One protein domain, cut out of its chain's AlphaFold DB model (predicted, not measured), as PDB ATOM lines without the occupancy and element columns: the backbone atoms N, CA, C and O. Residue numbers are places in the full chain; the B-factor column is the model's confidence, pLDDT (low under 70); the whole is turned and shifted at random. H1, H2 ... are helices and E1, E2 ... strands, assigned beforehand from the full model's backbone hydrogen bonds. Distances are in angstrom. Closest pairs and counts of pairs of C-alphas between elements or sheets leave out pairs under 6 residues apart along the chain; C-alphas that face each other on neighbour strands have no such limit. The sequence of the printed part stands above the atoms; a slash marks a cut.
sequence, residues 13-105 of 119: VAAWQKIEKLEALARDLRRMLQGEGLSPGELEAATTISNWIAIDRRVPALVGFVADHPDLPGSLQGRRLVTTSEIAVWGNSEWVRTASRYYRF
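This is residues 13 to 105 of the 119 residues of an uncharacterized protein of Devosia sp. Root685 (UniProt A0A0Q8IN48). A small head of two short antiparallel sheets, the hairpin E1-E2 and the three-stranded E3-E4-E5, stands at one end of an open, loosely built model; the long helix H1 lies away from it, and the short helix H2 is farther out. The extended stretch of residues 45 to 62 joins H2 to the head, and its residues 47 to 57 stand free. The printed part has 93 residues, with two named helices and then five named strands; the class is mixed, with 43 residues, under half, in named elements. It is only just loose, close to extended, with a radius of gyration of the C-alphas of 18.5 A and spans of 52 by 32 by 28 A.

H1 is residues 13 to 33, 30.4 A long, from C-alpha 13 at (108.164, 100.437, 151.470). H2 is residues 40 to 44, 6.2 A. E1 is residues 63 to 65, 7.4 A, and E2 residues 81 to 83, 7.0 A. E3 is residues 87 to 90, 7.2 A, E4 residues 95 to 98, 10.0 A, and E5 residues 102 to 104, 6.8 A, ending at (119.168, 113.924, 132.125).

H1 and H2 are apart, and neither is on the sheet E3-E4-E5. Every O i to N i+4 pair is within hydrogen-bond range in H1 and H2. E1 and E2 form a hairpin, with N 64 and O 82 3.1 A apart. E3, E4 and E5 form a meander, each strand the antiparallel neighbour of the one before, with N 97 and O 89 2.9 A apart, and N 96 and O 103 2.9 A apart. E2 and E3 are apart.

The C-alphas of Glu 44 and Ser 75, the two farthest apart, are 53.6 A from each other. The printed part has no cut. The links H2 to E1 and E1 to E2 are long. The mean pLDDT of the printed part is 87.7, and no printed residue is under 70.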
ATOM      1  N   VAL A  13     107.714 101.538 150.605       80.62
ATOM      2  CA  VAL A  13     108.164 100.437 151.470       80.62
ATOM      3  C   VAL A  13     109.293  99.667 150.791       80.62
ATOM      4  O   VAL A  13     110.345  99.454 151.396       80.62
ATOM      5  N   ALA A  14     109.121  99.307 149.518       76.44
ATOM      6  CA  ALA A  14     110.169  98.649 148.739       76.44
ATOM      7  C   ALA A  14     111.431  99.522 148.611       76.44
ATOM      8  O   ALA A  14     112.552  99.006 148.669       76.44
ATOM      9  N   ALA A  15     111.260 100.842 148.482       78.12
ATOM     10  CA  ALA A  15     112.358 101.803 148.484       78.12
ATOM     11  C   ALA A  15     113.167 101.756 149.787       78.12
ATOM     12  O   ALA A  15     114.388 101.592 149.745       78.12
ATOM     13  N   TRP A  16     112.494 101.839 150.938       85.31
ATOM     14  CA  TRP A  16     113.152 101.782 152.243       85.31
ATOM     15  C   TRP A  16     113.876 100.455 152.469       85.31
ATOM     16  O   TRP A  16     115.057 100.458 152.804       85.31
ATOM     17  N   GLN A  17     113.238  99.325 152.160       86.56
ATOM     18  CA  GLN A  17     113.884  98.011 152.260       86.56
ATOM     19  C   GLN A  17     115.125  97.896 151.364       86.56
ATOM     20  O   GLN A  17     116.099  97.223 151.707       86.56
ATOM     21  N   LYS A  18     115.102  98.524 150.182       86.06
ATOM     22  CA  LYS A  18     116.259  98.546 149.283       86.06
ATOM     23  C   LYS A  18     117.394  99.393 149.861       86.06
ATOM     24  O   LYS A  18     118.542  98.961 149.761       86.06
ATOM     25  N   ILE A  19     117.083 100.544 150.459       89.06
ATOM     26  CA  ILE A  19     118.059 101.399 151.151       89.06
ATOM     27  C   ILE A  19     118.712 100.619 152.295       89.06
ATOM     28  O   ILE A  19     119.930 100.470 152.289       89.06
ATOM     29  N   GLU A  20     117.921 100.025 153.192       94.56
ATOM     30  CA  GLU A  20     118.427  99.253 154.340       94.56
ATOM     31  C   GLU A  20     119.373  98.126 153.904       94.56
ATOM     32  O   GLU A  20     120.457  97.953 154.465       94.56
ATOM     33  N   LYS A  21     119.009  97.387 152.845       92.44
ATOM     34  CA  LYS A  21     119.860  96.330 152.274       92.44
ATOM     35  C   LYS A  21     121.179  96.867 151.720       92.44
ATOM     36  O   LYS A  21     122.215  96.233 151.904       92.44
ATOM     37  N   LEU A  22     121.153  98.002 151.020       92.38
ATOM     38  CA  LEU A  22     122.359  98.612 150.457       92.38
ATOM     39  C   LEU A  22     123.274  99.175 151.552       92.38
ATOM     40  O   LEU A  22     124.492  99.046 151.446       92.38
ATOM     41  N   GLU A  23     122.708  99.757 152.607       96.12
ATOM     42  CA  GLU A  23     123.466 100.260 153.753       96.12
ATOM     43  C   GLU A  23     124.113  99.131 154.557       96.12
ATOM     44  O   GLU A  23     125.288  99.238 154.916       96.12
ATOM     45  N   ALA A  24     123.380  98.040 154.797       94.81
ATOM     46  CA  ALA A  24     123.923  96.840 155.426       94.81
ATOM     47  C   ALA A  24     125.082  96.265 154.596       94.81
ATOM     48  O   ALA A  24     126.190  96.136 155.110       94.81
ATOM     49  N   LEU A  25     124.876  96.065 153.288       94.31
ATOM     50  CA  LEU A  25     125.923  95.580 152.388       94.31
ATOM     51  C   LEU A  25     127.151  96.502 152.377       94.31
ATOM     52  O   LEU A  25     128.282  96.032 152.444       94.31
ATOM     53  N   ALA A  26     126.958  97.823 152.318       95.69
ATOM     54  CA  ALA A  26     128.067  98.772 152.350       95.69
ATOM     55  C   ALA A  26     128.848  98.709 153.672       95.69
ATOM     56  O   ALA A  26     130.067  98.886 153.670       95.69
ATOM     57  N   ARG A  27     128.170  98.471 154.802       95.12
ATOM     58  CA  ARG A  27     128.813  98.261 156.105       95.12
ATOM     59  C   ARG A  27     129.652  96.983 156.102       95.12
ATOM     60  O   ARG A  27     130.812  97.036 156.498       95.12
ATOM     61  N   ASP A  28     129.099  95.887 155.596       93.50
ATOM     62  CA  ASP A  28     129.780  94.591 155.561       93.50
ATOM     63  C   ASP A  28     131.005  94.620 154.639       93.50
ATOM     64  O   ASP A  28     132.090  94.196 155.031       93.50
ATOM     65  N   LEU A  29     130.886  95.220 153.450       94.50
ATOM     66  CA  LEU A  29     132.015  95.382 152.527       94.50
ATOM     67  C   LEU A  29     133.138  96.243 153.124       94.50
ATOM     68  O   LEU A  29     134.313  95.963 152.892       94.50
ATOM     69  N   ARG A  30     132.803  97.276 153.912       96.00
ATOM     70  CA  ARG A  30     133.809  98.085 154.621       96.00
ATOM     71  C   ARG A  30     134.550  97.271 155.678       96.00
ATOM     72  O   ARG A  30     135.775  97.339 155.696       96.00
ATOM     73  N   ARG A  31     133.832  96.483 156.489       94.38
ATOM     74  CA  ARG A  31     134.432  95.560 157.470       94.38
ATOM     75  C   ARG A  31     135.414  94.607 156.783       94.38
ATOM     76  O   ARG A  31     136.584  94.548 157.153       94.38
ATOM     77  N   MET A  32     134.984  93.971 155.692       91.38
ATOM     78  CA  MET A  32     135.829  93.049 154.923       91.38
ATOM     79  C   MET A  32     137.088  93.725 154.361       91.38
ATOM     80  O   MET A  32     138.177  93.162 154.451       91.38
ATOM     81  N   LEU A  33     136.972  94.945 153.824       94.56
ATOM     82  CA  LEU A  33     138.125  95.719 153.341       94.56
ATOM     83  C   LEU A  33     139.103  96.106 154.459       94.56
ATOM     84  O   LEU A  33     140.290  96.278 154.196       94.56
ATOM     85  N   GLN A  34     138.621  96.231 155.696       95.56
ATOM     86  CA  GLN A  34     139.442  96.474 156.885       95.56
ATOM     87  C   GLN A  34     140.083  95.189 157.440       95.56
ATOM     88  O   GLN A  34     140.792  95.242 158.441       95.56
ATOM     89  N   GLY A  35     139.874  94.041 156.783       91.62
ATOM     90  CA  GLY A  35     140.375  92.740 157.227       91.62
ATOM     91  C   GLY A  35     139.493  92.067 158.280       91.62
ATOM     92  O   GLY A  35     139.845  90.994 158.771       91.62
ATOM     93  N   GLU A  36     138.339  92.650 158.612       89.88
ATOM     94  CA  GLU A  36     137.338  92.014 159.463       89.88
ATOM     95  C   GLU A  36     136.528  91.025 158.615       89.88
ATOM     96  O   GLU A  36     135.613  91.397 157.878       89.88
ATOM     97  N   GLY A  37     136.903  89.747 158.681       81.12
ATOM     98  CA  GLY A  37     136.137  88.665 158.066       81.12
ATOM     99  C   GLY A  37     134.809  88.387 158.783       81.12
ATOM    100  O   GLY A  37     134.498  88.977 159.818       81.12
ATOM    101  N   LEU A  38     134.041  87.438 158.243       86.81
ATOM    102  CA  LEU A  38     132.877  86.868 158.928       86.81
ATOM    103  C   LEU A  38     133.313  86.241 160.257       86.81
ATOM    104  O   LEU A  38     134.244  85.433 160.293       86.81
ATOM    105  N   SER A  39     132.622  86.578 161.342       87.81
ATOM    106  CA  SER A  39     132.779  85.851 162.600       87.81
ATOM    107  C   SER A  39     132.259  84.413 162.458       87.81
ATOM    108  O   SER A  39     131.362  84.156 161.647       87.81
ATOM    109  N   PRO A  40     132.758  83.458 163.265       88.50
ATOM    110  CA  PRO A  40     132.236  82.093 163.265       88.50
ATOM    111  C   PRO A  40     130.716  82.027 163.479       88.50
ATOM    112  O   PRO A  40     130.038  81.289 162.775       88.50
ATOM    113  N   GLY A  41     130.164  82.862 164.368       92.44
ATOM    114  CA  GLY A  41     128.718  82.921 164.610       92.44
ATOM    115  C   GLY A  41     127.917  83.476 163.426       92.44
ATOM    116  O   GLY A  41     126.836  82.974 163.131       92.44
ATOM    117  N   GLU A  42     128.447  84.476 162.707       91.44
ATOM    118  CA  GLU A  42     127.830  84.972 161.463       91.44
ATOM    119  C   GLU A  42     127.829  83.889 160.374       91.44
ATOM    120  O   GLU A  42     126.849  83.757 159.644       91.44
ATOM    121  N   LEU A  43     128.900  83.093 160.280       91.56
ATOM    122  CA  LEU A  43     128.992  81.992 159.322       91.56
ATOM    123  C   LEU A  43     128.028  80.846 159.663       91.56
ATOM    124  O   LEU A  43     127.381  80.316 158.765       91.56
ATOM    125  N   GLU A  44     127.896  80.483 160.939       94.56
ATOM    126  CA  GLU A  44     126.948  79.455 161.396       94.56
ATOM    127  C   GLU A  44     125.484  79.863 161.183       94.56
ATOM    128  O   GLU A  44     124.648  79.022 160.853       94.56
ATOM    129  N   ALA A  45     125.166  81.152 161.334       94.25
ATOM    130  CA  ALA A  45     123.828  81.689 161.085       94.25
ATOM    131  C   ALA A  45     123.521  81.911 159.590       94.25
ATOM    132  O   ALA A  45     122.373  82.194 159.231       94.25
ATOM    133  N   ALA A  46     124.525  81.822 158.712       93.50
ATOM    134  CA  ALA A  46     124.354  82.071 157.288       93.50
ATOM    135  C   ALA A  46     123.498  80.985 156.617       93.50
ATOM    136  O   ALA A  46     123.525  79.805 156.963       93.50
ATOM    137  N   THR A  47     122.734  81.381 155.597       95.12
ATOM    138  CA  THR A  47     121.950  80.427 154.804       95.12
ATOM    139  C   THR A  47     122.866  79.589 153.911       95.12
ATOM    140  O   THR A  47     123.590  80.127 153.073       95.12
ATOM    141  N   THR A  48     122.780  78.265 154.040       96.69
ATOM    142  CA  THR A  48     123.511  77.319 153.187       96.69
ATOM    143  C   THR A  48     122.887  77.230 151.794       96.69
ATOM    144  O   THR A  48     121.694  76.957 151.658       96.69
ATOM    145  N   ILE A  49     123.708  77.391 150.753       96.50
ATOM    146  CA  ILE A  49     123.345  77.117 149.356       96.50
ATOM    147  C   ILE A  49     124.130  75.903 148.838       96.50
ATOM    148  O   ILE A  49     125.358  75.875 148.887       96.50
ATOM    149  N   SER A  50     123.419  74.897 148.322       97.50
ATOM    150  CA  SER A  50     124.002  73.658 147.780       97.50
ATOM    151  C   SER A  50     123.839  73.590 146.260       97.50
ATOM    152  O   SER A  50     122.859  74.107 145.729       97.50
ATOM    153  N   ASN A  51     124.768  72.920 145.562       96.19
ATOM    154  CA  ASN A  51     124.772  72.765 144.094       96.19
ATOM    155  C   ASN A  51     124.701  74.101 143.329       96.19
ATOM    156  O   ASN A  51     123.989  74.227 142.332       96.19
ATOM    157  N   TRP A  52     125.409  75.115 143.824       96.69
ATOM    158  CA  TRP A  52     125.391  76.447 143.233       96.69
ATOM    159  C   TRP A  52     126.295  76.537 141.996       96.69
ATOM    160  O   TRP A  52     127.338  75.891 141.914       96.69
ATOM    161  N   ILE A  53     125.893  77.386 141.049       96.25
ATOM    162  CA  ILE A  53     126.719  77.846 139.929       96.25
ATOM    163  C   ILE A  53     126.702  79.374 139.901       96.25
ATOM    164  O   ILE A  53     125.684  79.994 140.215       96.25
ATOM    165  N   ALA A  54     127.822  79.987 139.531       95.19
ATOM    166  CA  ALA A  54     127.871  81.424 139.296       95.19
ATOM    167  C   ALA A  54     127.283  81.738 137.913       95.19
ATOM    168  O   ALA A  54     127.660  81.111 136.922       95.19
ATOM    169  N   ILE A  55     126.370  82.707 137.853       95.56
ATOM    170  CA  ILE A  55     125.814  83.223 136.600       95.56
ATOM    171  C   ILE A  55     125.802  84.748 136.612       95.56
ATOM    172  O   ILE A  55     125.643  85.368 137.666       95.56
ATOM    173  N   ASP A  56     125.870  85.338 135.423       92.25
ATOM    174  CA  ASP A  56     125.630  86.761 135.225       92.25
ATOM    175  C   ASP A  56     124.169  87.005 134.841       92.25
ATOM    176  O   ASP A  56     123.611  86.348 133.957       92.25
ATOM    177  N   ARG A  57     123.540  87.990 135.488       88.94
ATOM    178  CA  ARG A  57     122.178  88.428 135.155       88.94
ATOM    179  C   ARG A  57     122.211  89.730 134.362       88.94
ATOM    180  O   ARG A  57     123.002  90.624 134.656       88.94
ATOM    181  N   ARG A  58     121.296  89.886 133.402       88.38
ATOM    182  CA  ARG A  58     121.078  91.185 132.748       88.38
ATOM    183  C   ARG A  58     120.351  92.120 133.711       88.38
ATOM    184  O   ARG A  58     119.368  91.720 134.330       88.38
ATOM    185  N   VAL A  59     120.822  93.359 133.802       86.25
ATOM    186  CA  VAL A  59     120.182  94.432 134.572       86.25
ATOM    187  C   VAL A  59     119.759  95.563 133.633       86.25
ATOM    188  O   VAL A  59     120.430  95.778 132.618       86.25
ATOM    189  N   PRO A  60     118.668  96.289 133.929       87.31
ATOM    190  CA  PRO A  60     118.290  97.465 133.156       87.31
ATOM    191  C   PRO A  60     119.402  98.517 133.182       87.31
ATOM    192  O   PRO A  60     119.869  98.914 134.249       87.31
ATOM    193  N   ALA A  61     119.811  98.977 132.006       90.75
ATOM    194  CA  ALA A  61     120.816 100.014 131.809       90.75
ATOM    195  C   ALA A  61     120.434 100.860 130.591       90.75
ATOM    196  O   ALA A  61     119.674 100.415 129.729       90.75
ATOM    197  N   LEU A  62     120.970 102.076 130.514       89.62
ATOM    198  CA  LEU A  62     120.836 102.931 129.341       89.62
ATOM    199  C   LEU A  62     122.059 102.789 128.447       89.62
ATOM    200  O   LEU A  62     123.176 102.606 128.930       89.62
ATOM    201  N   VAL A  63     121.836 102.924 127.145       90.94
ATOM    202  CA  VAL A  63     122.889 103.027 126.137       90.94
ATOM    203  C   VAL A  63     122.642 104.300 125.341       90.94
ATOM    204  O   VAL A  63     121.529 104.523 124.868       90.94
ATOM    205  N   GLY A  64     123.658 105.147 125.207       89.25
ATOM    206  CA  GLY A  64     123.527 106.415 124.494       89.25
ATOM    207  C   GLY A  64     124.828 107.203 124.437       89.25
ATOM    208  O   GLY A  64     125.860 106.765 124.948       89.25
ATOM    209  N   PHE A  65     124.789 108.366 123.796       87.81
ATOM    210  CA  PHE A  65     125.911 109.300 123.774       87.81
ATOM    211  C   PHE A  65     125.817 110.233 124.979       87.81
ATOM    212  O   PHE A  65     124.788 110.868 125.189       87.81
ATOM    213  N   VAL A  66     126.891 110.332 125.765       81.50
ATOM    214  CA  VAL A  66     126.940 111.257 126.906       81.50
ATOM    215  C   VAL A  66     127.758 112.484 126.526       81.50
ATOM    216  O   VAL A  66     128.902 112.367 126.082       81.50
ATOM    217  N   ALA A  67     127.151 113.659 126.682       77.44
ATOM    218  CA  ALA A  67     127.731 114.937 126.285       77.44
ATOM    219  C   ALA A  67     128.664 115.542 127.349       77.44
ATOM    220  O   ALA A  67     129.520 116.343 127.009       77.44
ATOM    221  N   ASP A  68     128.527 115.155 128.615       78.50
ATOM    222  CA  ASP A  68     129.121 115.847 129.765       78.50
ATOM    223  C   ASP A  68     129.635 114.876 130.846       78.50
ATOM    224  O   ASP A  68     129.599 115.156 132.043       78.50
ATOM    225  N   HIS A  69     130.130 113.700 130.446       73.25
ATOM    226  CA  HIS A  69     130.625 112.724 131.416       73.25
ATOM    227  C   HIS A  69     131.953 113.205 132.039       73.25
ATOM    228  O   HIS A  69     132.910 113.415 131.290       73.25
ATOM    229  N   PRO A  70     132.070 113.287 133.381       75.81
ATOM    230  CA  PRO A  70     133.245 113.857 134.053       75.81
ATOM    231  C   PRO A  70     134.539 113.097 133.742       75.81
ATOM    232  O   PRO A  70     135.599 113.700 133.612       75.81
ATOM    233  N   ASP A  71     134.431 111.780 133.550       79.50
ATOM    234  CA  ASP A  71     135.579 110.912 133.265       79.50
ATOM    235  C   ASP A  71     135.796 110.642 131.759       79.50
ATOM    236  O   ASP A  71     136.705 109.893 131.400       79.50
ATOM    237  N   LEU A  72     134.962 111.195 130.855       74.00
ATOM    238  CA  LEU A  72     135.204 111.063 129.411       74.00
ATOM    239  C   LEU A  72     136.050 112.242 128.916       74.00
ATOM    240  O   LEU A  72     135.647 113.396 129.093       74.00
ATOM    241  N   PRO A  73     137.164 111.975 128.207       78.81
ATOM    242  CA  PRO A  73     137.911 113.015 127.515       78.81
ATOM    243  C   PRO A  73     136.991 113.888 126.654       78.81
ATOM    244  O   PRO A  73     136.118 113.362 125.959       78.81
ATOM    245  N   GLY A  74     137.219 115.205 126.646       74.88
ATOM    246  CA  GLY A  74     136.397 116.166 125.895       74.88
ATOM    247  C   GLY A  74     136.253 115.840 124.407       74.88
ATOM    248  O   GLY A  74     135.202 116.052 123.816       74.88
ATOM    249  N   SER A  75     137.272 115.221 123.808       75.69
ATOM    250  CA  SER A  75     137.240 114.765 122.414       75.69
ATOM    251  C   SER A  75     136.235 113.637 122.134       75.69
ATOM    252  O   SER A  75     135.885 113.417 120.972       75.69
ATOM    253  N   LEU A  76     135.783 112.925 123.171       70.88
ATOM    254  CA  LEU A  76     134.885 111.768 123.094       70.88
ATOM    255  C   LEU A  76     133.455 112.075 123.570       70.88
ATOM    256  O   LEU A  76     132.562 111.244 123.375       70.88
ATOM    257  N   GLN A  77     133.224 113.251 124.159       75.69
ATOM    258  CA  GLN A  77     131.899 113.713 124.574       75.69
ATOM    259  C   GLN A  77     130.958 113.815 123.364       75.69
ATOM    260  O   GLN A  77     131.327 114.327 122.308       75.69
ATOM    261  N   GLY A  78     129.761 113.237 123.484       76.19
ATOM    262  CA  GLY A  78     128.761 113.177 122.410       76.19
ATOM    263  C   GLY A  78     129.130 112.285 121.214       76.19
ATOM    264  O   GLY A  78     128.351 112.174 120.276       76.19
ATOM    265  N   ARG A  79     130.307 111.643 121.226       73.88
ATOM    266  CA  ARG A  79     130.834 110.845 120.100       73.88
ATOM    267  C   ARG A  79     131.040 109.377 120.436       73.88
ATOM    268  O   ARG A  79     131.219 108.557 119.539       73.88
ATOM    269  N   ARG A  80     131.017 109.038 121.723       78.69
ATOM    270  CA  ARG A  80     131.138 107.668 122.207       78.69
ATOM    271  C   ARG A  80     129.810 107.177 122.759       78.69
ATOM    272  O   ARG A  80     129.239 107.798 123.654       78.69
ATOM    273  N   LEU A  81     129.374 106.027 122.252       83.19
ATOM    274  CA  LEU A  81     128.286 105.273 122.847       83.19
ATOM    275  C   LEU A  81     128.769 104.692 124.180       83.19
ATOM    276  O   LEU A  81     129.814 104.036 124.236       83.19
ATOM    277  N   VAL A  82     128.030 104.951 125.249       86.94
ATOM    278  CA  VAL A  82     128.321 104.430 126.583       86.94
ATOM    279  C   VAL A  82     127.123 103.677 127.127       86.94
ATOM    280  O   VAL A  82     125.977 104.052 126.886       86.94
ATOM    281  N   THR A  83     127.413 102.626 127.886       90.69
ATOM    282  CA  THR A  83     126.423 101.888 128.670       90.69
ATOM    283  C   THR A  83     126.520 102.351 130.114       90.69
ATOM    284  O   THR A  83     127.611 102.381 130.687       90.69
ATOM    285  N   THR A  84     125.398 102.736 130.713       90.62
ATOM    286  CA  THR A  84     125.371 103.140 132.119       90.62
ATOM    287  C   THR A  84     125.470 101.927 133.047       90.62
ATOM    288  O   THR A  84     125.227 100.793 132.648       90.62
ATOM    289  N   SER A  85     125.747 102.168 134.329       89.50
ATOM    290  CA  SER A  85     125.454 101.182 135.376       89.50
ATOM    291  C   SER A  85     123.946 100.888 135.472       89.50
ATOM    292  O   SER A  85     123.141 101.598 134.860       89.50
ATOM    293  N   GLU A  86     123.574  99.906 136.303       90.75
ATOM    294  CA  GLU A  86     122.177  99.553 136.602       90.75
ATOM    295  C   GLU A  86     121.340 100.794 136.946       90.75
ATOM    296  O   GLU A  86     121.773 101.665 137.712       90.75
ATOM    297  N   ILE A  87     120.148 100.872 136.356       88.25
ATOM    298  CA  ILE A  87     119.142 101.889 136.663       88.25
ATOM    299  C   ILE A  87     118.584 101.615 138.061       88.25
ATOM    300  O   ILE A  87     118.091 100.526 138.338       88.25
ATOM    301  N   ALA A  88     118.640 102.622 138.929       84.75
ATOM    302  CA  ALA A  88     118.100 102.568 140.283       84.75
ATOM    303  C   ALA A  88     116.717 103.231 140.381       84.75
ATOM    304  O   ALA A  88     115.831 102.699 141.042       84.75
ATOM    305  N   VAL A  89     116.527 104.386 139.731       83.12
ATOM    306  CA  VAL A  89     115.255 105.131 139.719       83.12
ATOM    307  C   VAL A  89     115.001 105.645 138.312       83.12
ATOM    308  O   VAL A  89     115.885 106.266 137.715       83.12
ATOM    309  N   TRP A  90     113.784 105.439 137.814       84.44
ATOM    310  CA  TRP A  90     113.306 106.099 136.607       84.44
ATOM    311  C   TRP A  90     112.566 107.377 137.000       84.44
ATOM    312  O   TRP A  90     111.529 107.322 137.654       84.44
ATOM    313  N   GLY A  91     113.133 108.525 136.644       77.25
ATOM    314  CA  GLY A  91     112.742 109.819 137.183       77.25
ATOM    315  C   GLY A  91     111.542 110.483 136.528       77.25
ATOM    316  O   GLY A  91     111.170 111.541 137.020       77.25
ATOM    317  N   ASN A  92     110.961 109.860 135.484       79.31
ATOM    318  CA  ASN A  92     110.025 110.365 134.455       79.31
ATOM    319  C   ASN A  92     110.702 110.412 133.060       79.31
ATOM    320  O   ASN A  92     111.650 109.671 132.811       79.31
ATOM    321  N   SER A  93     110.199 111.221 132.123       78.31
ATOM    322  CA  SER A  93     110.781 111.415 130.784       78.31
ATOM    323  C   SER A  93     111.989 112.363 130.740       78.31
ATOM    324  O   SER A  93     112.534 112.589 129.666       78.31
ATOM    325  N   GLU A  94     112.420 112.923 131.870       85.75
ATOM    326  CA  GLU A  94     113.456 113.961 131.935       85.75
ATOM    327  C   GLU A  94     114.771 113.460 132.532       85.75
ATOM    328  O   GLU A  94     115.835 113.952 132.157       85.75
ATOM    329  N   TRP A  95     114.741 112.490 133.451       89.31
ATOM    330  CA  TRP A  95     115.957 112.011 134.108       89.31
ATOM    331  C   TRP A  95     115.873 110.568 134.620       89.31
ATOM    332  O   TRP A  95     114.809 109.966 134.757       89.31
ATOM    333  N   VAL A  96     117.038 110.015 134.946       89.44
ATOM    334  CA  VAL A  96     117.217 108.687 135.546       89.44
ATOM    335  C   VAL A  96     118.333 108.734 136.592       89.44
ATOM    336  O   VAL A  96     119.344 109.423 136.424       89.44
ATOM    337  N   ARG A  97     118.183 107.991 137.690       89.25
ATOM    338  CA  ARG A  97     119.282 107.704 138.622       89.25
ATOM    339  C   ARG A  97     119.774 106.297 138.348       89.25
ATOM    340  O   ARG A  97     119.010 105.343 138.460       89.25
ATOM    341  N   THR A  98     121.051 106.147 138.032       91.00
ATOM    342  CA  THR A  98     121.725 104.842 137.999       91.00
ATOM    343  C   THR A  98     122.485 104.620 139.305       91.00
ATOM    344  O   THR A  98     122.564 105.534 140.124       91.00
ATOM    345  N   ALA A  99     123.088 103.449 139.514       87.81
ATOM    346  CA  ALA A  99     123.953 103.205 140.673       87.81
ATOM    347  C   ALA A  99     125.110 104.224 140.799       87.81
ATOM    348  O   ALA A  99     125.522 104.568 141.903       87.81
ATOM    349  N   SER A 100     125.609 104.750 139.674       87.06
ATOM    350  CA  SER A 100     126.777 105.641 139.636       87.06
ATOM    351  C   SER A 100     126.414 107.124 139.637       87.06
ATOM    352  O   SER A 100     126.899 107.859 140.491       87.06
ATOM    353  N   ARG A 101     125.498 107.583 138.771       90.00
ATOM    354  CA  ARG A 101     125.147 109.016 138.662       90.00
ATOM    355  C   ARG A 101     123.687 109.278 138.277       90.00
ATOM    356  O   ARG A 101     122.930 108.341 138.021       90.00
ATOM    357  N   TYR A 102     123.300 110.550 138.263       90.81
ATOM    358  CA  TYR A 102     122.085 111.015 137.593       90.81
ATOM    359  C   TYR A 102     122.396 111.287 136.117       90.81
ATOM    360  O   TYR A 102     123.475 111.791 135.809       90.81
ATOM    361  N   TYR A 103     121.458 110.978 135.223       90.12
ATOM    362  CA  TYR A 103     121.485 111.441 133.835       90.12
ATOM    363  C   TYR A 103     120.191 112.180 133.529       90.12
ATOM    364  O   TYR A 103     119.118 111.740 133.940       90.12
ATOM    365  N   ARG A 104     120.301 113.272 132.777       90.94
ATOM    366  CA  ARG A 104     119.168 113.924 132.125       90.94
ATOM    367  C   ARG A 104     119.015 113.340 130.725       90.94
ATOM    368  O   ARG A 104     120.018 113.139 130.038       90.94
ATOM    369  N   PHE A 105     117.788 113.068 130.309       88.50
ATOM    370  CA  PHE A 105     117.520 112.594 128.960       88.50
ATOM    371  C   PHE A 105     117.687 113.730 127.946       88.50
ATOM    372  O   PHE A 105     117.264 114.862 128.177       88.50
TER     373      PHE A 105